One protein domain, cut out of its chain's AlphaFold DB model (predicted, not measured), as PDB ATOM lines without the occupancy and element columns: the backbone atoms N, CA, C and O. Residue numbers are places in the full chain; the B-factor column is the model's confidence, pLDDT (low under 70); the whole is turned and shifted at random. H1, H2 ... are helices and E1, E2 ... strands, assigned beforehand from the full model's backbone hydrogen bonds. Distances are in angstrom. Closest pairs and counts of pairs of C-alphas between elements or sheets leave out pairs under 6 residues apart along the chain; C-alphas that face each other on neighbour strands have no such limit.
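What this domain is: This is residues 433 to 440, 589 to 672 and 699 to 755 of the 755 residues of the protein "DUF2779 domain-containing protein" of Mycoplasma crocodyli (strain ATCC 51981 / MP145) (UniProt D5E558). One long helix, H4, makes the longest axis; its last residues come in beside a small three-stranded sheet, E1, E2 and E3, and its first residues reach far beyond that sheet. H3 packs on H4 at a steep angle, and near H1 lies a small separate hairpin, E4 and E5; long links join the parts. The printed part has 149 residues with four named helices and five named strands, in the order E1 H1 E2 E3 H2 H3 H4 E4 E5; the sheet's order is E1 - E2 - E3, all antiparallel. The class is mixed, helices and strands, with 70 residues, under half, in named elements. The whole is compact, with a radius of gyration of the C-alphas of 16.4 A and spans of 52 by 35 by 29 A.

How they stand to each other: E1, residues 433 to 435, is an edge strand and the antiparallel neighbour of E2, residues 606 to 612, with N 434 and O 607 2.9 A apart, within hydrogen-bond range. Residues 433 to 434 of E1 also pair antiparallel with residues 634 to 635. E2 forms a hairpin with E3, residues 615 to 622, where N 619 and O 608 are 2.8 A apart. H2, residues 627 to 630, only grazes the sheet, with its residues 629 to 630. H3, residues 645 to 655, touches H4, residues 699 to 725, at a steep tilt of 61 degrees, the same way; their closest C-alphas are those of Ile 645 and Ala 711, 6.6 A apart, and H4 touches H3 with residues 708 to 718 alone. H4 stands at the sheet's level, with a height over the sheet of 0.2 A; its closest C-alpha to E3 is Ser 725, 6.0 A from that of Ile 616. H1, residues 437 to 440, and H4 are near each other. The closest C-alphas of H1 and E4, residues 744 to 746, are those of Asn 440 and Tyr 744, 6.0 A apart. E4 forms a hairpin with E5, residues 752 to 754, where N 753 and O 745 are 2.9 A apart; E5 and H4 are apart. Every O i to N i+4 pair is within hydrogen-bond range in H3 and H4, while H1 and H2 are too short for such a pair.

Where its parts are: E1 begins at C-alpha 433 (20.781, -31.583, 15.494). E2 is 19.3 A long, E3 20.7 A and H3 15.5 A. H4 runs 37.6 A from C-alpha 699 (36.446, -67.120, 11.029) to C-alpha 725 (15.080, -36.514, 6.527). E5 ends at C-alpha 754 (28.161, -26.594, -4.112).

The domain as a whole: The two C-alphas farthest apart, those of Val 699 and Glu 748, are 53.4 A apart. Residues 441 to 588 and 673 to 698 are not printed; the gaps between C-alphas are 9.4 A and 13.3 A. The links from H2 to H3 and from H4 to E4 are long. The mean pLDDT of the printed part is 87.0, with residues 593 to 604 and 623 to 631 under 70.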
ATOM      1  N   TRP A 433      20.500 -32.506  16.591       91.38
ATOM      2  CA  TRP A 433      20.781 -31.583  15.494       91.38
ATOM      3  C   TRP A 433      21.829 -32.112  14.527       91.38
ATOM      4  O   TRP A 433      22.693 -32.917  14.881       91.38
ATOM      5  N   ILE A 434      21.759 -31.604  13.300       92.50
ATOM      6  CA  ILE A 434      22.743 -31.822  12.246       92.50
ATOM      7  C   ILE A 434      23.099 -30.502  11.565       92.50
ATOM      8  O   ILE A 434      22.249 -29.645  11.324       92.50
ATOM      9  N   ASN A 435      24.380 -30.337  11.258       90.12
ATOM     10  CA  ASN A 435      24.938 -29.188  10.562       90.12
ATOM     11  C   ASN A 435      25.504 -29.629   9.203       90.12
ATOM     12  O   ASN A 435      26.236 -30.618   9.130       90.12
ATOM     13  N   PHE A 436      25.214 -28.874   8.134       90.06
ATOM     14  CA  PHE A 436      25.661 -29.183   6.767       90.06
ATOM     15  C   PHE A 436      27.184 -29.311   6.626       90.06
ATOM     16  O   PHE A 436      27.646 -30.040   5.752       90.06
ATOM     17  N   HIS A 437      27.975 -28.684   7.502       89.88
ATOM     18  CA  HIS A 437      29.428 -28.860   7.513       89.88
ATOM     19  C   HIS A 437      29.854 -30.321   7.762       89.88
ATOM     20  O   HIS A 437      30.958 -30.689   7.364       89.88
ATOM     21  N   ALA A 438      28.993 -31.189   8.316       92.81
ATOM     22  CA  ALA A 438      29.254 -32.633   8.351       92.81
ATOM     23  C   ALA A 438      29.426 -33.225   6.943       92.81
ATOM     24  O   ALA A 438      30.277 -34.090   6.756       92.81
ATOM     25  N   LEU A 439      28.706 -32.713   5.934       94.50
ATOM     26  CA  LEU A 439      28.887 -33.125   4.538       94.50
ATOM     27  C   LEU A 439      30.283 -32.781   4.025       94.50
ATOM     28  O   LEU A 439      30.831 -33.539   3.237       94.50
ATOM     29  N   ASN A 440      30.892 -31.687   4.492       93.38
ATOM     30  CA  ASN A 440      32.246 -31.310   4.082       93.38
ATOM     31  C   ASN A 440      33.328 -32.251   4.631       93.38
ATOM     32  O   ASN A 440      34.386 -32.363   4.016       93.38
ATOM     33  N   CYS A 589      32.396 -36.134  12.434       93.44
ATOM     34  CA  CYS A 589      31.005 -35.685  12.346       93.44
ATOM     35  C   CYS A 589      30.326 -35.603  13.725       93.44
ATOM     36  O   CYS A 589      29.416 -34.798  13.914       93.44
ATOM     37  N   PHE A 590      30.775 -36.400  14.695       92.50
ATOM     38  CA  PHE A 590      30.175 -36.521  16.027       92.50
ATOM     39  C   PHE A 590      31.062 -35.956  17.142       92.50
ATOM     40  O   PHE A 590      30.601 -35.808  18.270       92.50
ATOM     41  N   GLN A 591      32.323 -35.634  16.863       86.62
ATOM     42  CA  GLN A 591      33.264 -35.151  17.864       86.62
ATOM     43  C   GLN A 591      32.961 -33.714  18.304       86.62
ATOM     44  O   GLN A 591      32.632 -32.846  17.495       86.62
ATOM     45  N   ILE A 592      33.150 -33.446  19.599       77.12
ATOM     46  CA  ILE A 592      33.208 -32.079  20.124       77.12
ATOM     47  C   ILE A 592      34.599 -31.502  19.839       77.12
ATOM     48  O   ILE A 592      35.592 -31.978  20.389       77.12
ATOM     49  N   SER A 593      34.676 -30.443  19.039       69.56
ATOM     50  CA  SER A 593      35.914 -29.725  18.738       69.56
ATOM     51  C   SER A 593      35.798 -28.240  19.067       69.56
ATOM     52  O   SER A 593      34.770 -27.615  18.847       69.56
ATOM     53  N   THR A 594      36.887 -27.636  19.549       62.75
ATOM     54  CA  THR A 594      36.988 -26.173  19.717       62.75
ATOM     55  C   THR A 594      37.214 -25.439  18.394       62.75
ATOM     56  O   THR A 594      37.083 -24.216  18.335       62.75
ATOM     57  N   LYS A 595      37.577 -26.177  17.338       64.25
ATOM     58  CA  LYS A 595      37.769 -25.687  15.975       64.25
ATOM     59  C   LYS A 595      37.215 -26.724  15.011       64.25
ATOM     60  O   LYS A 595      37.832 -27.773  14.817       64.25
ATOM     61  N   ILE A 596      36.066 -26.444  14.417       63.59
ATOM     62  CA  ILE A 596      35.561 -27.264  13.321       63.59
ATOM     63  C   ILE A 596      36.214 -26.748  12.025       63.59
ATOM     64  O   ILE A 596      36.135 -25.550  11.738       63.59
ATOM     65  N   PRO A 597      36.915 -27.598  11.254       56.69
ATOM     66  CA  PRO A 597      37.474 -27.198   9.967       56.69
ATOM     67  C   PRO A 597      36.378 -26.663   9.033       56.69
ATOM     68  O   PRO A 597      35.332 -27.289   8.885       56.69
ATOM     69  N   GLY A 598      36.607 -25.504   8.413       57.59
ATOM     70  CA  GLY A 598      35.687 -24.926   7.425       57.59
ATOM     71  C   GLY A 598      34.461 -24.195   7.988       57.59
ATOM     72  O   GLY A 598      33.628 -23.750   7.206       57.59
ATOM     73  N   THR A 599      34.327 -24.026   9.310       58.75
ATOM     74  CA  THR A 599      33.276 -23.165   9.879       58.75
ATOM     75  C   THR A 599      33.796 -21.740  10.028       58.75
ATOM     76  O   THR A 599      34.489 -21.427  11.002       58.75
ATOM     77  N   ASP A 600      33.466 -20.859   9.086       58.94
ATOM     78  CA  ASP A 600      33.645 -19.429   9.313       58.94
ATOM     79  C   ASP A 600      32.651 -18.997  10.403       58.94
ATOM     80  O   ASP A 600      31.455 -19.283  10.337       58.94
ATOM     81  N   SER A 601      33.153 -18.386  11.478       53.81
ATOM     82  CA  SER A 601      32.455 -18.277  12.778       53.81
ATOM     83  C   SER A 601      31.128 -17.493  12.785       53.81
ATOM     84  O   SER A 601      30.491 -17.381  13.843       53.81
ATOM     85  N   SER A 602      30.722 -16.946  11.636       54.03
ATOM     86  CA  SER A 602      29.610 -16.017  11.459       54.03
ATOM     87  C   SER A 602      28.269 -16.678  11.111       54.03
ATOM     88  O   SER A 602      27.247 -16.080  11.442       54.03
ATOM     89  N   TYR A 603      28.227 -17.895  10.540       56.25
ATOM     90  CA  TYR A 603      26.959 -18.541  10.146       56.25
ATOM     91  C   TYR A 603      26.997 -20.078  10.217       56.25
ATOM     92  O   TYR A 603      27.408 -20.741   9.272       56.25
ATOM     93  N   SER A 604      26.487 -20.664  11.306       67.69
ATOM     94  CA  SER A 604      26.201 -22.104  11.386       67.69
ATOM     95  C   SER A 604      24.691 -22.330  11.457       67.69
ATOM     96  O   SER A 604      24.069 -22.004  12.467       67.69
ATOM     97  N   VAL A 605      24.093 -22.872  10.394       77.62
ATOM     98  CA  VAL A 605      22.686 -23.300  10.398       77.62
ATOM     99  C   VAL A 605      22.638 -24.770  10.803       77.62
ATOM    100  O   VAL A 605      23.291 -25.602  10.170       77.62
ATOM    101  N   ALA A 606      21.874 -25.082  11.847       84.25
ATOM    102  CA  ALA A 606      21.577 -26.453  12.240       84.25
ATOM    103  C   ALA A 606      20.111 -26.784  11.958       84.25
ATOM    104  O   ALA A 606      19.222 -25.942  12.114       84.25
ATOM    105  N   HIS A 607      19.878 -28.028  11.552       89.69
ATOM    106  CA  HIS A 607      18.551 -28.615  11.447       89.69
ATOM    107  C   HIS A 607      18.322 -29.487  12.668       89.69
ATOM    108  O   HIS A 607      19.164 -30.326  12.998       89.69
ATOM    109  N   PHE A 608      17.196 -29.276  13.334       91.62
ATOM    110  CA  PHE A 608      16.829 -30.034  14.517       91.62
ATOM    111  C   PHE A 608      15.909 -31.176  14.136       91.62
ATOM    112  O   PHE A 608      15.064 -31.040  13.255       91.62
ATOM    113  N   PHE A 609      16.042 -32.295  14.832       93.69
ATOM    114  CA  PHE A 609      15.207 -33.457  14.586       93.69
ATOM    115  C   PHE A 609      14.939 -34.239  15.867       93.69
ATOM    116  O   PHE A 609      15.638 -34.081  16.867       93.69
ATOM    117  N   ASP A 610      13.927 -35.098  15.817       93.44
ATOM    118  CA  ASP A 610      13.669 -36.117  16.831       93.44
ATOM    119  C   ASP A 610      13.483 -37.479  16.156       93.44
ATOM    120  O   ASP A 610      13.083 -37.556  14.990       93.44
ATOM    121  N   PHE A 611      13.756 -38.546  16.903       91.81
ATOM    122  CA  PHE A 611      13.385 -39.899  16.502       91.81
ATOM    123  C   PHE A 611      11.917 -40.151  16.852       91.81
ATOM    124  O   PHE A 611      11.489 -39.899  17.978       91.81
ATOM    125  N   ASP A 612      11.159 -40.665  15.891       88.06
ATOM    126  CA  ASP A 612       9.830 -41.234  16.103       88.06
ATOM    127  C   ASP A 612       9.805 -42.611  15.453       88.06
ATOM    128  O   ASP A 612       9.540 -42.752  14.258       88.06
ATOM    129  N   ASN A 613      10.132 -43.623  16.256       80.31
ATOM    130  CA  ASN A 613      10.296 -44.999  15.801       80.31
ATOM    131  C   ASN A 613      11.290 -45.087  14.621       80.31
ATOM    132  O   ASN A 613      12.373 -44.508  14.671       80.31
ATOM    133  N   ASP A 614      10.893 -45.774  13.549       83.50
ATOM    134  CA  ASP A 614      11.635 -46.008  12.306       83.50
ATOM    135  C   ASP A 614      11.846 -44.744  11.448       83.50
ATOM    136  O   ASP A 614      12.319 -44.831  10.311       83.50
ATOM    137  N   LYS A 615      11.488 -43.558  11.961       88.94
ATOM    138  CA  LYS A 615      11.506 -42.290  11.227       88.94
ATOM    139  C   LYS A 615      12.186 -41.171  11.998       88.94
ATOM    140  O   LYS A 615      12.237 -41.129  13.225       88.94
ATOM    141  N   ILE A 616      12.654 -40.199  11.224       91.00
ATOM    142  CA  ILE A 616      13.159 -38.923  11.719       91.00
ATOM    143  C   ILE A 616      12.118 -37.855  11.422       91.00
ATOM    144  O   ILE A 616      11.680 -37.702  10.280       91.00
ATOM    145  N   ILE A 617      11.739 -37.101  12.450       91.56
ATOM    146  CA  ILE A 617      10.849 -35.952  12.312       91.56
ATOM    147  C   ILE A 617      11.693 -34.685  12.300       91.56
ATOM    148  O   ILE A 617      12.284 -34.327  13.321       91.56
ATOM    149  N   ASP A 618      11.686 -33.977  11.171       90.44
ATOM    150  CA  ASP A 618      12.248 -32.633  11.071       90.44
ATOM    151  C   ASP A 618      11.509 -31.671  12.017       90.44
ATOM    152  O   ASP A 618      10.278 -31.564  12.010       90.44
ATOM    153  N   LYS A 619      12.270 -30.983  12.869       89.69
ATOM    154  CA  LYS A 619      11.780 -29.954  13.797       89.69
ATOM    155  C   LYS A 619      12.104 -28.542  13.314       89.69
ATOM    156  O   LYS A 619      11.846 -27.584  14.044       89.69
ATOM    157  N   GLY A 620      12.601 -28.420  12.087       85.75
ATOM    158  CA  GLY A 620      12.917 -27.174  11.420       85.75
ATOM    159  C   GLY A 620      14.352 -26.718  11.651       85.75
ATOM    160  O   GLY A 620      15.179 -27.371  12.293       85.75
ATOM    161  N   THR A 621      14.636 -25.541  11.106       82.38
ATOM    162  CA  THR A 621      15.924 -24.865  11.254       82.38
ATOM    163  C   THR A 621      15.827 -23.797  12.321       82.38
ATOM    164  O   THR A 621      14.880 -23.011  12.338       82.38
ATOM    165  N   GLU A 622      16.840 -23.710  13.176       74.56
ATOM    166  CA  GLU A 622      17.035 -22.522  14.002       74.56
ATOM    167  C   GLU A 622      18.389 -21.916  13.615       74.56
ATOM    168  O   GLU A 622      19.420 -22.595  13.585       74.56
ATOM    169  N   LYS A 623      18.389 -20.623  13.258       67.31
ATOM    170  CA  LYS A 623      19.627 -19.839  13.143       67.31
ATOM    171  C   LYS A 623      20.097 -19.571  14.555       67.31
ATOM    172  O   LYS A 623      19.738 -18.556  15.149       67.31
ATOM    173  N   ASP A 624      20.795 -20.539  15.123       55.00
ATOM    174  CA  ASP A 624      21.030 -20.479  16.544       55.00
ATOM    175  C   ASP A 624      22.160 -19.501  16.895       55.00
ATOM    176  O   ASP A 624      23.213 -19.431  16.258       55.00
ATOM    177  N   SER A 625      21.913 -18.747  17.959       49.78
ATOM    178  CA  SER A 625      22.877 -17.880  18.639       49.78
ATOM    179  C   SER A 625      23.758 -18.664  19.625       49.78
ATOM    180  O   SER A 625      24.659 -18.093  20.249       49.78
ATOM    181  N   PHE A 626      23.514 -19.971  19.786       53.41
ATOM    182  CA  PHE A 626      24.282 -20.841  20.670       53.41
ATOM    183  C   PHE A 626      25.617 -21.285  20.059       53.41
ATOM    184  O   PHE A 626      25.694 -21.872  18.982       53.41
ATOM    185  N   ASN A 627      26.687 -21.112  20.838       60.16
ATOM    186  CA  ASN A 627      28.031 -21.608  20.527       60.16
ATOM    187  C   ASN A 627      28.112 -23.145  20.388       60.16
ATOM    188  O   ASN A 627      29.118 -23.635  19.894       60.16
ATOM    189  N   LEU A 628      27.090 -23.910  20.794       57.03
ATOM    190  CA  LEU A 628      27.118 -25.381  20.825       57.03
ATOM    191  C   LEU A 628      27.193 -26.026  19.438       57.03
ATOM    192  O   LEU A 628      27.979 -26.947  19.232       57.03
ATOM    193  N   ILE A 629      26.455 -25.489  18.465       59.34
ATOM    194  CA  ILE A 629      26.499 -25.945  17.066       59.34
ATOM    195  C   ILE A 629      27.876 -25.672  16.431       59.34
ATOM    196  O   ILE A 629      28.266 -26.346  15.479       59.34
ATOM    197  N   LYS A 630      28.657 -24.734  16.989       61.34
ATOM    198  CA  LYS A 630      30.048 -24.470  16.576       61.34
ATOM    199  C   LYS A 630      31.043 -25.495  17.120       61.34
ATOM    200  O   LYS A 630      32.220 -25.412  16.783       61.34
ATOM    201  N   LEU A 631      30.597 -26.406  17.984       68.81
ATOM    202  CA  LEU A 631      31.462 -27.374  18.647       68.81
ATOM    203  C   LEU A 631      31.209 -28.810  18.198       68.81
ATOM    204  O   LEU A 631      32.126 -29.613  18.287       68.81
ATOM    205  N   GLN A 632      30.013 -29.140  17.707       82.81
ATOM    206  CA  GLN A 632      29.675 -30.488  17.250       82.81
ATOM    207  C   GLN A 632      28.722 -30.433  16.053       82.81
ATOM    208  O   GLN A 632      27.698 -29.745  16.092       82.81
ATOM    209  N   LEU A 633      29.057 -31.176  14.997       88.75
ATOM    210  CA  LEU A 633      28.325 -31.139  13.729       88.75
ATOM    211  C   LEU A 633      27.056 -31.987  13.742       88.75
ATOM    212  O   LEU A 633      26.040 -31.561  13.199       88.75
ATOM    213  N   ILE A 634      27.109 -33.158  14.373       92.81
ATOM    214  CA  ILE A 634      25.962 -34.031  14.597       92.81
ATOM    215  C   ILE A 634      25.876 -34.325  16.086       92.81
ATOM    216  O   ILE A 634      26.800 -34.893  16.669       92.81
ATOM    217  N   PHE A 635      24.751 -33.961  16.690       90.75
ATOM    218  CA  PHE A 635      24.462 -34.273  18.079       90.75
ATOM    219  C   PHE A 635      23.284 -35.224  18.185       90.75
ATOM    220  O   PHE A 635      22.196 -34.967  17.668       90.75
ATOM    221  N   LEU A 636      23.541 -36.303  18.917       91.56
ATOM    222  CA  LEU A 636      22.591 -37.349  19.251       91.56
ATOM    223  C   LEU A 636      22.408 -37.331  20.771       91.56
ATOM    224  O   LEU A 636      23.286 -37.755  21.529       91.56
ATOM    225  N   LYS A 637      21.274 -36.804  21.217       87.69
ATOM    226  CA  LYS A 637      20.866 -36.656  22.613       87.69
ATOM    227  C   LYS A 637      20.934 -37.984  23.354       87.69
ATOM    228  O   LYS A 637      21.413 -38.033  24.485       87.69
ATOM    229  N   GLU A 638      20.520 -39.067  22.708       88.00
ATOM    230  CA  GLU A 638      20.537 -40.425  23.250       88.00
ATOM    231  C   GLU A 638      21.956 -40.881  23.609       88.00
ATOM    232  O   GLU A 638      22.125 -41.647  24.556       88.00
ATOM    233  N   LEU A 639      22.973 -40.374  22.901       85.19
ATOM    234  CA  LEU A 639      24.378 -40.725  23.122       85.19
ATOM    235  C   LEU A 639      25.102 -39.793  24.091       85.19
ATOM    236  O   LEU A 639      26.261 -40.031  24.418       85.19
ATOM    237  N   LYS A 640      24.435 -38.757  24.609       80.00
ATOM    238  CA  LYS A 640      24.951 -37.966  25.736       80.00
ATOM    239  C   LYS A 640      26.315 -37.309  25.467       80.00
ATOM    240  O   LYS A 640      27.156 -37.255  26.360       80.00
ATOM    241  N   TYR A 641      26.540 -36.825  24.242       77.00
ATOM    242  CA  TYR A 641      27.837 -36.327  23.737       77.00
ATOM    243  C   TYR A 641      28.952 -37.374  23.591       77.00
ATOM    244  O   TYR A 641      30.050 -37.028  23.155       77.00
ATOM    245  N   LYS A 642      28.700 -38.643  23.925       81.75
ATOM    246  CA  LYS A 642      29.603 -39.739  23.578       81.75
ATOM    247  C   LYS A 642      29.395 -40.108  22.117       81.75
ATOM    248  O   LYS A 642      28.306 -39.958  21.566       81.75
ATOM    249  N   TYR A 643      30.438 -40.637  21.507       87.19
ATOM    250  CA  TYR A 643      30.360 -41.221  20.183       87.19
ATOM    251  C   TYR A 643      31.320 -42.404  20.125       87.19
ATOM    252  O   TYR A 643      32.447 -42.344  20.601       87.19
ATOM    253  N   SER A 644      30.832 -43.505  19.580       90.81
ATOM    254  CA  SER A 644      31.622 -44.630  19.101       90.81
ATOM    255  C   SER A 644      30.794 -45.304  18.018       90.81
ATOM    256  O   SER A 644      29.567 -45.147  17.988       90.81
ATOM    257  N   ILE A 645      31.445 -46.052  17.135       92.25
ATOM    258  CA  ILE A 645      30.759 -46.768  16.062       92.25
ATOM    259  C   ILE A 645      29.664 -47.692  16.615       92.25
ATOM    260  O   ILE A 645      28.522 -47.636  16.165       92.25
ATOM    261  N   LYS A 646      29.971 -48.413  17.702       89.75
ATOM    262  CA  LYS A 646      29.043 -49.295  18.422       89.75
ATOM    263  C   LYS A 646      27.880 -48.532  19.064       89.75
ATOM    264  O   LYS A 646      26.743 -48.983  19.010       89.75
ATOM    265  N   LYS A 647      28.127 -47.357  19.661       90.62
ATOM    266  CA  LYS A 647      27.070 -46.532  20.282       90.62
ATOM    267  C   LYS A 647      26.090 -45.996  19.240       90.62
ATOM    268  O   LYS A 647      24.882 -46.012  19.471       90.62
ATOM    269  N   ILE A 648      26.603 -45.534  18.100       94.19
ATOM    270  CA  ILE A 648      25.767 -45.041  16.998       94.19
ATOM    271  C   ILE A 648      24.989 -46.198  16.375       94.19
ATOM    272  O   ILE A 648      23.795 -46.056  16.129       94.19
ATOM    273  N   GLU A 649      25.617 -47.358  16.189       92.62
ATOM    274  CA  GLU A 649      24.913 -48.544  15.717       92.62
ATOM    275  C   GLU A 649      23.787 -48.980  16.650       92.62
ATOM    276  O   GLU A 649      22.652 -49.106  16.193       92.62
ATOM    277  N   LYS A 650      24.054 -49.134  17.952       92.00
ATOM    278  CA  LYS A 650      23.021 -49.479  18.938       92.00
ATOM    279  C   LYS A 650      21.833 -48.515  18.855       92.00
ATOM    280  O   LYS A 650      20.691 -48.944  19.001       92.00
ATOM    281  N   LEU A 651      22.078 -47.224  18.599       92.94
ATOM    282  CA  LEU A 651      21.014 -46.241  18.372       92.94
ATOM    283  C   LEU A 651      20.238 -46.519  17.077       92.94
ATOM    284  O   LEU A 651      19.013 -46.566  17.126       92.94
ATOM    285  N   ILE A 652      20.923 -46.726  15.950       93.38
ATOM    286  CA  ILE A 652      20.304 -47.053  14.653       93.38
ATOM    287  C   ILE A 652      19.406 -48.293  14.782       93.38
ATOM    288  O   ILE A 652      18.234 -48.248  14.403       93.38
ATOM    289  N   THR A 653      19.933 -49.368  15.375       90.94
ATOM    290  CA  THR A 653      19.228 -50.638  15.585       90.94
ATOM    291  C   THR A 653      18.046 -50.469  16.539       90.94
ATOM    292  O   THR A 653      16.949 -50.941  16.247       90.94
ATOM    293  N   LYS A 654      18.217 -49.725  17.643       91.31
ATOM    294  CA  LYS A 654      17.135 -49.427  18.598       91.31
ATOM    295  C   LYS A 654      15.977 -48.661  17.958       91.31
ATOM    296  O   LYS A 654      14.829 -48.908  18.316       91.31
ATOM    297  N   GLN A 655      16.275 -47.732  17.053       91.75
ATOM    298  CA  GLN A 655      15.256 -46.965  16.332       91.75
ATOM    299  C   GLN A 655      14.713 -47.714  15.104       91.75
ATOM    300  O   GLN A 655      13.771 -47.242  14.484       91.75
ATOM    301  N   ASN A 656      15.264 -48.886  14.757       91.25
ATOM    302  CA  ASN A 656      14.864 -49.684  13.595       91.25
ATOM    303  C   ASN A 656      14.859 -48.871  12.284       91.25
ATOM    304  O   ASN A 656      13.932 -48.968  11.477       91.25
ATOM    305  N   LEU A 657      15.883 -48.034  12.087       92.12
ATOM    306  CA  LEU A 657      16.002 -47.213  10.881       92.12
ATOM    307  C   LEU A 657      16.300 -48.095   9.662       92.12
ATOM    308  O   LEU A 657      17.183 -48.955   9.703       92.12
ATOM    309  N   ASP A 658      15.593 -47.855   8.557       91.44
ATOM    310  CA  ASP A 658      15.774 -48.619   7.319       91.44
ATOM    311  C   ASP A 658      16.961 -48.089   6.503       91.44
ATOM    312  O   ASP A 658      16.824 -47.269   5.592       91.44
ATOM    313  N   LEU A 659      18.159 -48.537   6.878       94.19
ATOM    314  CA  LEU A 659      19.402 -48.283   6.147       94.19
ATOM    315  C   LEU A 659      19.699 -49.429   5.167       94.19
ATOM    316  O   LEU A 659      19.255 -50.566   5.358       94.19
ATOM    317  N   LYS A 660      20.460 -49.141   4.102       94.00
ATOM    318  CA  LYS A 660      20.769 -50.125   3.046       94.00
ATOM    319  C   LYS A 660      21.699 -51.210   3.588       94.00
ATOM    320  O   LYS A 660      21.531 -52.390   3.276       94.00
ATOM    321  N   THR A 661      22.671 -50.803   4.394       94.75
ATOM    322  CA  THR A 661      23.634 -51.670   5.059       94.75
ATOM    323  C   THR A 661      23.117 -52.032   6.443       94.75
ATOM    324  O   THR A 661      22.841 -51.163   7.266       94.75
ATOM    325  N   LYS A 662      23.021 -53.337   6.709       91.88
ATOM    326  CA  LYS A 662      22.722 -53.890   8.033       91.88
ATOM    327  C   LYS A 662      23.929 -54.674   8.520       91.88
ATOM    328  O   LYS A 662      24.536 -55.418   7.744       91.88
ATOM    329  N   ILE A 663      24.266 -54.505   9.790       94.56
ATOM    330  CA  ILE A 663      25.318 -55.281  10.440       94.56
ATOM    331  C   ILE A 663      24.716 -56.419  11.262       94.56
ATOM    332  O   ILE A 663      23.510 -56.454  11.502       94.56
ATOM    333  N   THR A 664      25.559 -57.350  11.702       93.81
ATOM    334  CA  THR A 664      25.172 -58.257  12.787       93.81
ATOM    335  C   THR A 664      25.351 -57.497  14.102       93.81
ATOM    336  O   THR A 664      26.451 -56.984  14.328       93.81
ATOM    337  N   PRO A 665      24.322 -57.382  14.962       90.38
ATOM    338  CA  PRO A 665      24.476 -56.730  16.256       90.38
ATOM    339  C   PRO A 665      25.660 -57.318  17.025       90.38
ATOM    340  O   PRO A 665      25.819 -58.538  17.096       90.38
ATOM    341  N   TYR A 666      26.494 -56.467  17.627       87.06
ATOM    342  CA  TYR A 666      27.713 -56.916  18.317       87.06
ATOM    343  C   TYR A 666      27.435 -57.941  19.428       87.06
ATOM    344  O   TYR A 666      28.257 -58.816  19.687       87.06
ATOM    345  N   SER A 667      26.257 -57.877  20.056       85.06
ATOM    346  CA  SER A 667      25.806 -58.834  21.070       85.06
ATOM    347  C   SER A 667      25.636 -60.264  20.544       85.06
ATOM    348  O   SER A 667      25.729 -61.206  21.332       85.06
ATOM    349  N   GLU A 668      25.401 -60.425  19.241       90.06
ATOM    350  CA  GLU A 668      25.203 -61.710  18.559       90.06
ATOM    351  C   GLU A 668      26.514 -62.305  18.017       90.06
ATOM    352  O   GLU A 668      26.546 -63.467  17.607       90.06
ATOM    353  N   LEU A 669      27.608 -61.537  18.022       91.56
ATOM    354  CA  LEU A 669      28.920 -62.016  17.595       91.56
ATOM    355  C   LEU A 669      29.593 -62.872  18.677       91.56
ATOM    356  O   LEU A 669      29.418 -62.664  19.878       91.56
ATOM    357  N   VAL A 670      30.420 -63.826  18.235       92.44
ATOM    358  CA  VAL A 670      31.277 -64.625  19.130       92.44
ATOM    359  C   VAL A 670      32.395 -63.755  19.710       92.44
ATOM    360  O   VAL A 670      32.603 -63.742  20.917       92.44
ATOM    361  N   VAL A 671      33.077 -62.996  18.849       89.88
ATOM    362  CA  VAL A 671      34.031 -61.953  19.243       89.88
ATOM    363  C   VAL A 671      33.273 -60.630  19.248       89.88
ATOM    364  O   VAL A 671      32.765 -60.217  18.209       89.88
ATOM    365  N   LYS A 672      33.141 -60.008  20.422       84.81
ATOM    366  CA  LYS A 672      32.230 -58.866  20.634       84.81
ATOM    367  C   LYS A 672      32.931 -57.508  20.663       84.81
ATOM    368  O   LYS A 672      32.291 -56.480  20.451       84.81
ATOM    369  N   VAL A 699      37.716 -67.423  11.707       97.50
ATOM    370  CA  VAL A 699      36.446 -67.120  11.029       97.50
ATOM    371  C   VAL A 699      35.656 -66.078  11.820       97.50
ATOM    372  O   VAL A 699      35.111 -65.148  11.227       97.50
ATOM    373  N   ASN A 700      35.620 -66.195  13.147       97.69
ATOM    374  CA  ASN A 700      34.909 -65.252  14.011       97.69
ATOM    375  C   ASN A 700      35.617 -63.895  14.111       97.69
ATOM    376  O   ASN A 700      34.944 -62.870  14.040       97.69
ATOM    377  N   LEU A 701      36.952 -63.882  14.176       97.62
ATOM    378  CA  LEU A 701      37.759 -62.666  14.089       97.62
ATOM    379  C   LEU A 701      37.456 -61.918  12.786       97.62
ATOM    380  O   LEU A 701      37.107 -60.739  12.830       97.62
ATOM    381  N   LYS A 702      37.508 -62.603  11.632       98.00
ATOM    382  CA  LYS A 702      37.186 -62.004  10.322       98.00
ATOM    383  C   LYS A 702      35.782 -61.411  10.290       98.00
ATOM    384  O   LYS A 702      35.617 -60.299   9.808       98.00
ATOM    385  N   LYS A 703      34.786 -62.133  10.817       97.88
ATOM    386  CA  LYS A 703      33.403 -61.643  10.895       97.88
ATOM    387  C   LYS A 703      33.295 -60.373  11.731       97.88
ATOM    388  O   LYS A 703      32.624 -59.452  11.292       97.88
ATOM    389  N   TYR A 704      33.931 -60.332  12.901       97.25
ATOM    390  CA  TYR A 704      33.885 -59.181  13.802       97.25
ATOM    391  C   TYR A 704      34.490 -57.923  13.159       97.25
ATOM    392  O   TYR A 704      33.796 -56.924  13.025       97.25
ATOM    393  N   CYS A 705      35.707 -58.004  12.624       97.25
ATOM    394  CA  CYS A 705      36.339 -56.841  11.993       97.25
ATOM    395  C   CYS A 705      35.636 -56.426  10.678       97.25
ATOM    396  O   CYS A 705      35.509 -55.241  10.388       97.25
ATOM    397  N   GLU A 706      35.089 -57.368   9.889       98.19
ATOM    398  CA  GLU A 706      34.226 -57.013   8.744       98.19
ATOM    399  C   GLU A 706      32.966 -56.268   9.216       98.19
ATOM    400  O   GLU A 706      32.492 -55.348   8.544       98.19
ATOM    401  N   ASN A 707      32.422 -56.654  10.372       97.56
ATOM    402  CA  ASN A 707      31.262 -56.020  10.979       97.56
ATOM    403  C   ASN A 707      31.556 -54.568  11.383       97.56
ATOM    404  O   ASN A 707      30.713 -53.715  11.119       97.56
ATOM    405  N   ASP A 708      32.750 -54.269  11.911       96.94
ATOM    406  CA  ASP A 708      33.195 -52.891  12.182       96.94
ATOM    407  C   ASP A 708      33.277 -52.052  10.899       96.94
ATOM    408  O   ASP A 708      32.747 -50.938  10.836       96.94
ATOM    409  N   VAL A 709      33.820 -52.611   9.813       98.31
ATOM    410  CA  VAL A 709      33.854 -51.916   8.513       98.31
ATOM    411  C   VAL A 709      32.451 -51.676   7.950       98.31
ATOM    412  O   VAL A 709      32.152 -50.585   7.457       98.31
ATOM    413  N   LYS A 710      31.543 -52.653   8.058       98.19
ATOM    414  CA  LYS A 710      30.137 -52.458   7.671       98.19
ATOM    415  C   LYS A 710      29.429 -51.449   8.565       98.19
ATOM    416  O   LYS A 710      28.604 -50.689   8.063       98.19
ATOM    417  N   ALA A 711      29.755 -51.405   9.853       97.75
ATOM    418  CA  ALA A 711      29.203 -50.419  10.766       97.75
ATOM    419  C   ALA A 711      29.619 -49.001  10.348       97.75
ATOM    420  O   ALA A 711      28.806 -48.089  10.444       97.75
ATOM    421  N   MET A 712      30.814 -48.805   9.772       98.25
ATOM    422  CA  MET A 712      31.226 -47.500   9.235       98.25
ATOM    423  C   MET A 712      30.396 -47.091   8.023       98.25
ATOM    424  O   MET A 712      29.949 -45.946   7.940       98.25
ATOM    425  N   ILE A 713      30.150 -48.029   7.106       98.50
ATOM    426  CA  ILE A 713      29.277 -47.801   5.948       98.50
ATOM    427  C   ILE A 713      27.858 -47.469   6.426       98.50
ATOM    428  O   ILE A 713      27.260 -46.501   5.964       98.50
ATOM    429  N   MET A 714      27.343 -48.211   7.406       98.00
ATOM    430  CA  MET A 714      26.034 -47.965   8.006       98.00
ATOM    431  C   MET A 714      25.968 -46.606   8.726       98.00
ATOM    432  O   MET A 714      24.967 -45.907   8.606       98.00
ATOM    433  N   VAL A 715      27.029 -46.171   9.417       97.94
ATOM    434  CA  VAL A 715      27.110 -44.819  10.001       97.94
ATOM    435  C   VAL A 715      27.112 -43.747   8.911       97.94
ATOM    436  O   VAL A 715      26.415 -42.745   9.050       97.94
ATOM    437  N   TYR A 716      27.854 -43.941   7.819       98.38
ATOM    438  CA  TYR A 716      27.799 -43.034   6.671       98.38
ATOM    439  C   TYR A 716      26.374 -42.945   6.106       98.38
ATOM    440  O   TYR A 716      25.840 -41.849   5.943       98.38
ATOM    441  N   GLU A 717      25.718 -44.084   5.882       97.75
ATOM    442  CA  GLU A 717      24.330 -44.123   5.416       97.75
ATOM    443  C   GLU A 717      23.369 -43.446   6.392       97.75
ATOM    444  O   GLU A 717      22.463 -42.739   5.953       97.75
ATOM    445  N   PHE A 718      23.591 -43.602   7.698       97.81
ATOM    446  CA  PHE A 718      22.835 -42.912   8.732       97.81
ATOM    447  C   PHE A 718      23.005 -41.393   8.639       97.81
ATOM    448  O   PHE A 718      22.007 -40.679   8.639       97.81
ATOM    449  N   ILE A 719      24.232 -40.885   8.471       97.75
ATOM    450  CA  ILE A 719      24.478 -39.449   8.251       97.75
ATOM    451  C   ILE A 719      23.688 -38.958   7.030       97.75
ATOM    452  O   ILE A 719      22.985 -37.950   7.104       97.75
ATOM    453  N   MET A 720      23.745 -39.694   5.918       97.62
ATOM    454  CA  MET A 720      23.010 -39.343   4.702       97.62
ATOM    455  C   MET A 720      21.490 -39.405   4.905       97.62
ATOM    456  O   MET A 720      20.756 -38.556   4.397       97.62
ATOM    457  N   PHE A 721      21.004 -40.374   5.680       96.50
ATOM    458  CA  PHE A 721      19.600 -40.503   6.062       96.50
ATOM    459  C   PHE A 721      19.120 -39.324   6.926       96.50
ATOM    460  O   PHE A 721      18.037 -38.796   6.665       96.50
ATOM    461  N   LEU A 722      19.935 -38.843   7.878       96.06
ATOM    462  CA  LEU A 722      19.652 -37.623   8.650       96.06
ATOM    463  C   LEU A 722      19.488 -36.408   7.719       96.06
ATOM    464  O   LEU A 722      18.522 -35.655   7.851       96.06
ATOM    465  N   PHE A 723      20.396 -36.230   6.751       95.50
ATOM    466  CA  PHE A 723      20.340 -35.116   5.796       95.50
ATOM    467  C   PHE A 723      19.082 -35.150   4.921       95.50
ATOM    468  O   PHE A 723      18.377 -34.146   4.827       95.50
ATOM    469  N   ARG A 724      18.749 -36.310   4.341       94.25
ATOM    470  CA  ARG A 724      17.505 -36.489   3.566       94.25
ATOM    471  C   ARG A 724      16.270 -36.158   4.401       94.25
ATOM    472  O   ARG A 724      15.380 -35.444   3.944       94.25
ATOM    473  N   SER A 725      16.239 -36.648   5.639       93.94
ATOM    474  CA  SER A 725      15.080 -36.514   6.527       93.94
ATOM    475  C   SER A 725      14.878 -35.095   7.056       93.94
ATOM    476  O   SER A 725      13.766 -34.735   7.423       93.94
ATOM    477  N   THR A 726      15.932 -34.277   7.072       90.06
ATOM    478  CA  THR A 726      15.892 -32.869   7.510       90.06
ATOM    479  C   THR A 726      15.725 -31.880   6.348       90.06
ATOM    480  O   THR A 726      15.922 -30.677   6.515       90.06
ATOM    481  N   GLY A 727      15.346 -32.379   5.164       87.19
ATOM    482  CA  GLY A 727      14.971 -31.565   4.004       87.19
ATOM    483  C   GLY A 727      16.131 -31.148   3.096       87.19
ATOM    484  O   GLY A 727      15.917 -30.367   2.164       87.19
ATOM    485  N   PHE A 728      17.346 -31.659   3.322       90.38
ATOM    486  CA  PHE A 728      18.460 -31.431   2.408       90.38
ATOM    487  C   PHE A 728      18.358 -32.333   1.176       90.38
ATOM    488  O   PHE A 728      18.205 -33.549   1.273       90.38
ATOM    489  N   ASP A 729      18.535 -31.737   0.000       90.94
ATOM    490  CA  ASP A 729      18.521 -32.430  -1.291       90.94
ATOM    491  C   ASP A 729      19.893 -33.048  -1.610       90.94
ATOM    492  O   ASP A 729      20.556 -32.714  -2.593       90.94
ATOM    493  N   VAL A 730      20.377 -33.892  -0.697       94.44
ATOM    494  CA  VAL A 730      21.735 -34.448  -0.749       94.44
ATOM    495  C   VAL A 730      21.905 -35.493  -1.863       94.44
ATOM    496  O   VAL A 730      23.009 -35.680  -2.371       94.44
ATOM    497  N   ASP A 731      20.811 -36.110  -2.317       94.44
ATOM    498  CA  ASP A 731      20.812 -37.118  -3.388       94.44
ATOM    499  C   ASP A 731      21.241 -36.553  -4.748       94.44
ATOM    500  O   ASP A 731      21.756 -37.283  -5.594       94.44
ATOM    501  N   LYS A 732      21.103 -35.236  -4.958       94.81
ATOM    502  CA  LYS A 732      21.663 -34.558  -6.139       94.81
ATOM    503  C   LYS A 732      23.186 -34.611  -6.202       94.81
ATOM    504  O   LYS A 732      23.752 -34.404  -7.274       94.81
ATOM    505  N   TYR A 733      23.834 -34.836  -5.064       95.50
ATOM    506  CA  TYR A 733      25.269 -34.677  -4.896       95.50
ATOM    507  C   TYR A 733      25.968 -35.976  -4.491       95.50
ATOM    508  O   TYR A 733      27.119 -36.179  -4.874       95.50
ATOM    509  N   GLU A 734      25.287 -36.869  -3.765       96.44
ATOM    510  CA  GLU A 734      25.805 -38.182  -3.370       96.44
ATOM    511  C   GLU A 734      26.274 -38.974  -4.610       96.44
ATOM    512  O   GLU A 734      25.496 -39.326  -5.498       96.44
ATOM    513  N   TYR A 735      27.584 -39.223  -4.690       96.75
ATOM    514  CA  TYR A 735      28.256 -39.883  -5.819       96.75
ATOM    515  C   TYR A 735      28.135 -39.164  -7.177       96.75
ATOM    516  O   TYR A 735      28.311 -39.790  -8.226       96.75
ATOM    517  N   GLN A 736      27.838 -37.862  -7.183       96.50
ATOM    518  CA  GLN A 736      27.707 -37.056  -8.403       96.50
ATOM    519  C   GLN A 736      28.738 -35.926  -8.519       96.50
ATOM    520  O   GLN A 736      28.784 -35.275  -9.565       96.50
ATOM    521  N   LEU A 737      29.580 -35.684  -7.503       95.12
ATOM    522  CA  LEU A 737      30.560 -34.594  -7.569       95.12
ATOM    523  C   LEU A 737      31.618 -34.874  -8.634       95.12
ATOM    524  O   LEU A 737      32.122 -35.990  -8.744       95.12
ATOM    525  N   LEU A 738      31.963 -33.848  -9.410       93.44
ATOM    526  CA  LEU A 738      32.977 -33.954 -10.462       93.44
ATOM    527  C   LEU A 738      34.396 -33.660  -9.955       93.44
ATOM    528  O   LEU A 738      35.356 -34.081 -10.592       93.44
ATOM    529  N   ASP A 739      34.522 -32.956  -8.829       91.19
ATOM    530  CA  ASP A 739      35.791 -32.542  -8.229       91.19
ATOM    531  C   ASP A 739      35.690 -32.644  -6.695       91.19
ATOM    532  O   ASP A 739      34.645 -32.347  -6.111       91.19
ATOM    533  N   GLU A 740      36.764 -33.099  -6.048       88.19
ATOM    534  CA  GLU A 740      36.873 -33.241  -4.591       88.19
ATOM    535  C   GLU A 740      37.072 -31.909  -3.852       88.19
ATOM    536  O   GLU A 740      36.843 -31.830  -2.642       88.19
ATOM    537  N   ASN A 741      37.507 -30.870  -4.570       90.31
ATOM    538  CA  ASN A 741      37.777 -29.547  -4.007       90.31
ATOM    539  C   ASN A 741      36.505 -28.733  -3.776       90.31
ATOM    540  O   ASN A 741      36.524 -27.796  -2.982       90.31
ATOM    541  N   LEU A 742      35.409 -29.123  -4.424       90.62
ATOM    542  CA  LEU A 742      34.098 -28.516  -4.257       90.62
ATOM    543  C   LEU A 742      33.632 -28.583  -2.798       90.62
ATOM    544  O   LEU A 742      33.899 -29.561  -2.093       90.62
ATOM    545  N   GLU A 743      32.937 -27.552  -2.325       91.06
ATOM    546  CA  GLU A 743      32.463 -27.465  -0.939       91.06
ATOM    547  C   GLU A 743      30.943 -27.377  -0.873       91.06
ATOM    548  O   GLU A 743      30.311 -26.653  -1.639       91.06
ATOM    549  N   TYR A 744      30.340 -28.086   0.081       91.94
ATOM    550  CA  TYR A 744      28.945 -27.863   0.429       91.94
ATOM    551  C   TYR A 744      28.811 -26.517   1.128       91.94
ATOM    552  O   TYR A 744      29.532 -26.235   2.087       91.94
ATOM    553  N   ALA A 745      27.841 -25.728   0.678       90.88
ATOM    554  CA  ALA A 745      27.461 -24.455   1.270       90.88
ATOM    555  C   ALA A 745      25.935 -24.307   1.275       90.88
ATOM    556  O   ALA A 745      25.213 -25.058   0.613       90.88
ATOM    557  N   LEU A 746      25.435 -23.315   2.009       88.25
ATOM    558  CA  LEU A 746      24.034 -22.908   1.948       88.25
ATOM    559  C   LEU A 746      23.918 -21.592   1.188       88.25
ATOM    560  O   LEU A 746      24.664 -20.650   1.447       88.25
ATOM    561  N   ASN A 747      22.973 -21.523   0.254       89.12
ATOM    562  CA  ASN A 747      22.638 -20.265  -0.406       89.12
ATOM    563  C   ASN A 747      21.771 -19.365   0.501       89.12
ATOM    564  O   ASN A 747      21.379 -19.753   1.602       89.12
ATOM    565  N   GLU A 748      21.416 -18.167   0.028       85.31
ATOM    566  CA  GLU A 748      20.596 -17.205   0.788       85.31
ATOM    567  C   GLU A 748      19.212 -17.745   1.199       85.31
ATOM    568  O   GLU A 748      18.612 -17.259   2.157       85.31
ATOM    569  N   GLN A 749      18.705 -18.764   0.498       85.81
ATOM    570  CA  GLN A 749      17.448 -19.451   0.803       85.81
ATOM    571  C   GLN A 749      17.651 -20.719   1.655       85.81
ATOM    572  O   GLN A 749      16.747 -21.551   1.719       85.81
ATOM    573  N   ASN A 750      18.821 -20.883   2.286       83.06
ATOM    574  CA  ASN A 750      19.234 -22.067   3.051       83.06
ATOM    575  C   ASN A 750      19.168 -23.383   2.256       83.06
ATOM    576  O   ASN A 750      19.035 -24.458   2.837       83.06
ATOM    577  N   LYS A 751      19.246 -23.328   0.923       88.44
ATOM    578  CA  LYS A 751      19.333 -24.532   0.096       88.44
ATOM    579  C   LYS A 751      20.783 -24.967  -0.016       88.44
ATOM    580  O   LYS A 751      21.662 -24.130  -0.229       88.44
ATOM    581  N   LEU A 752      20.997 -26.275   0.078       91.62
ATOM    582  CA  LEU A 752      22.294 -26.886  -0.173       91.62
ATOM    583  C   LEU A 752      22.729 -26.592  -1.607       91.62
ATOM    584  O   LEU A 752      21.978 -26.831  -2.553       91.62
ATOM    585  N   ILE A 753      23.934 -26.061  -1.741       92.94
ATOM    586  CA  ILE A 753      24.616 -25.820  -3.005       92.94
ATOM    587  C   ILE A 753      26.054 -26.309  -2.892       92.94
ATOM    588  O   ILE A 753      26.522 -26.676  -1.814       92.94
ATOM    589  N   ILE A 754      26.746 -26.281  -4.024       91.81
ATOM    590  CA  ILE A 754      28.161 -26.594  -4.112       91.81
ATOM    591  C   ILE A 754      28.894 -25.389  -4.686       91.81
ATOM    592  O   ILE A 754      28.402 -24.788  -5.645       91.81
ATOM    593  N   GLN A 755      30.022 -25.034  -4.074       88.69
ATOM    594  CA  GLN A 755      30.886 -23.919  -4.463       88.69
ATOM    595  C   GLN A 755      32.293 -24.388  -4.807       88.69
ATOM    596  O   GLN A 755      32.729 -25.413  -4.228       88.69
TER     597      GLN A 755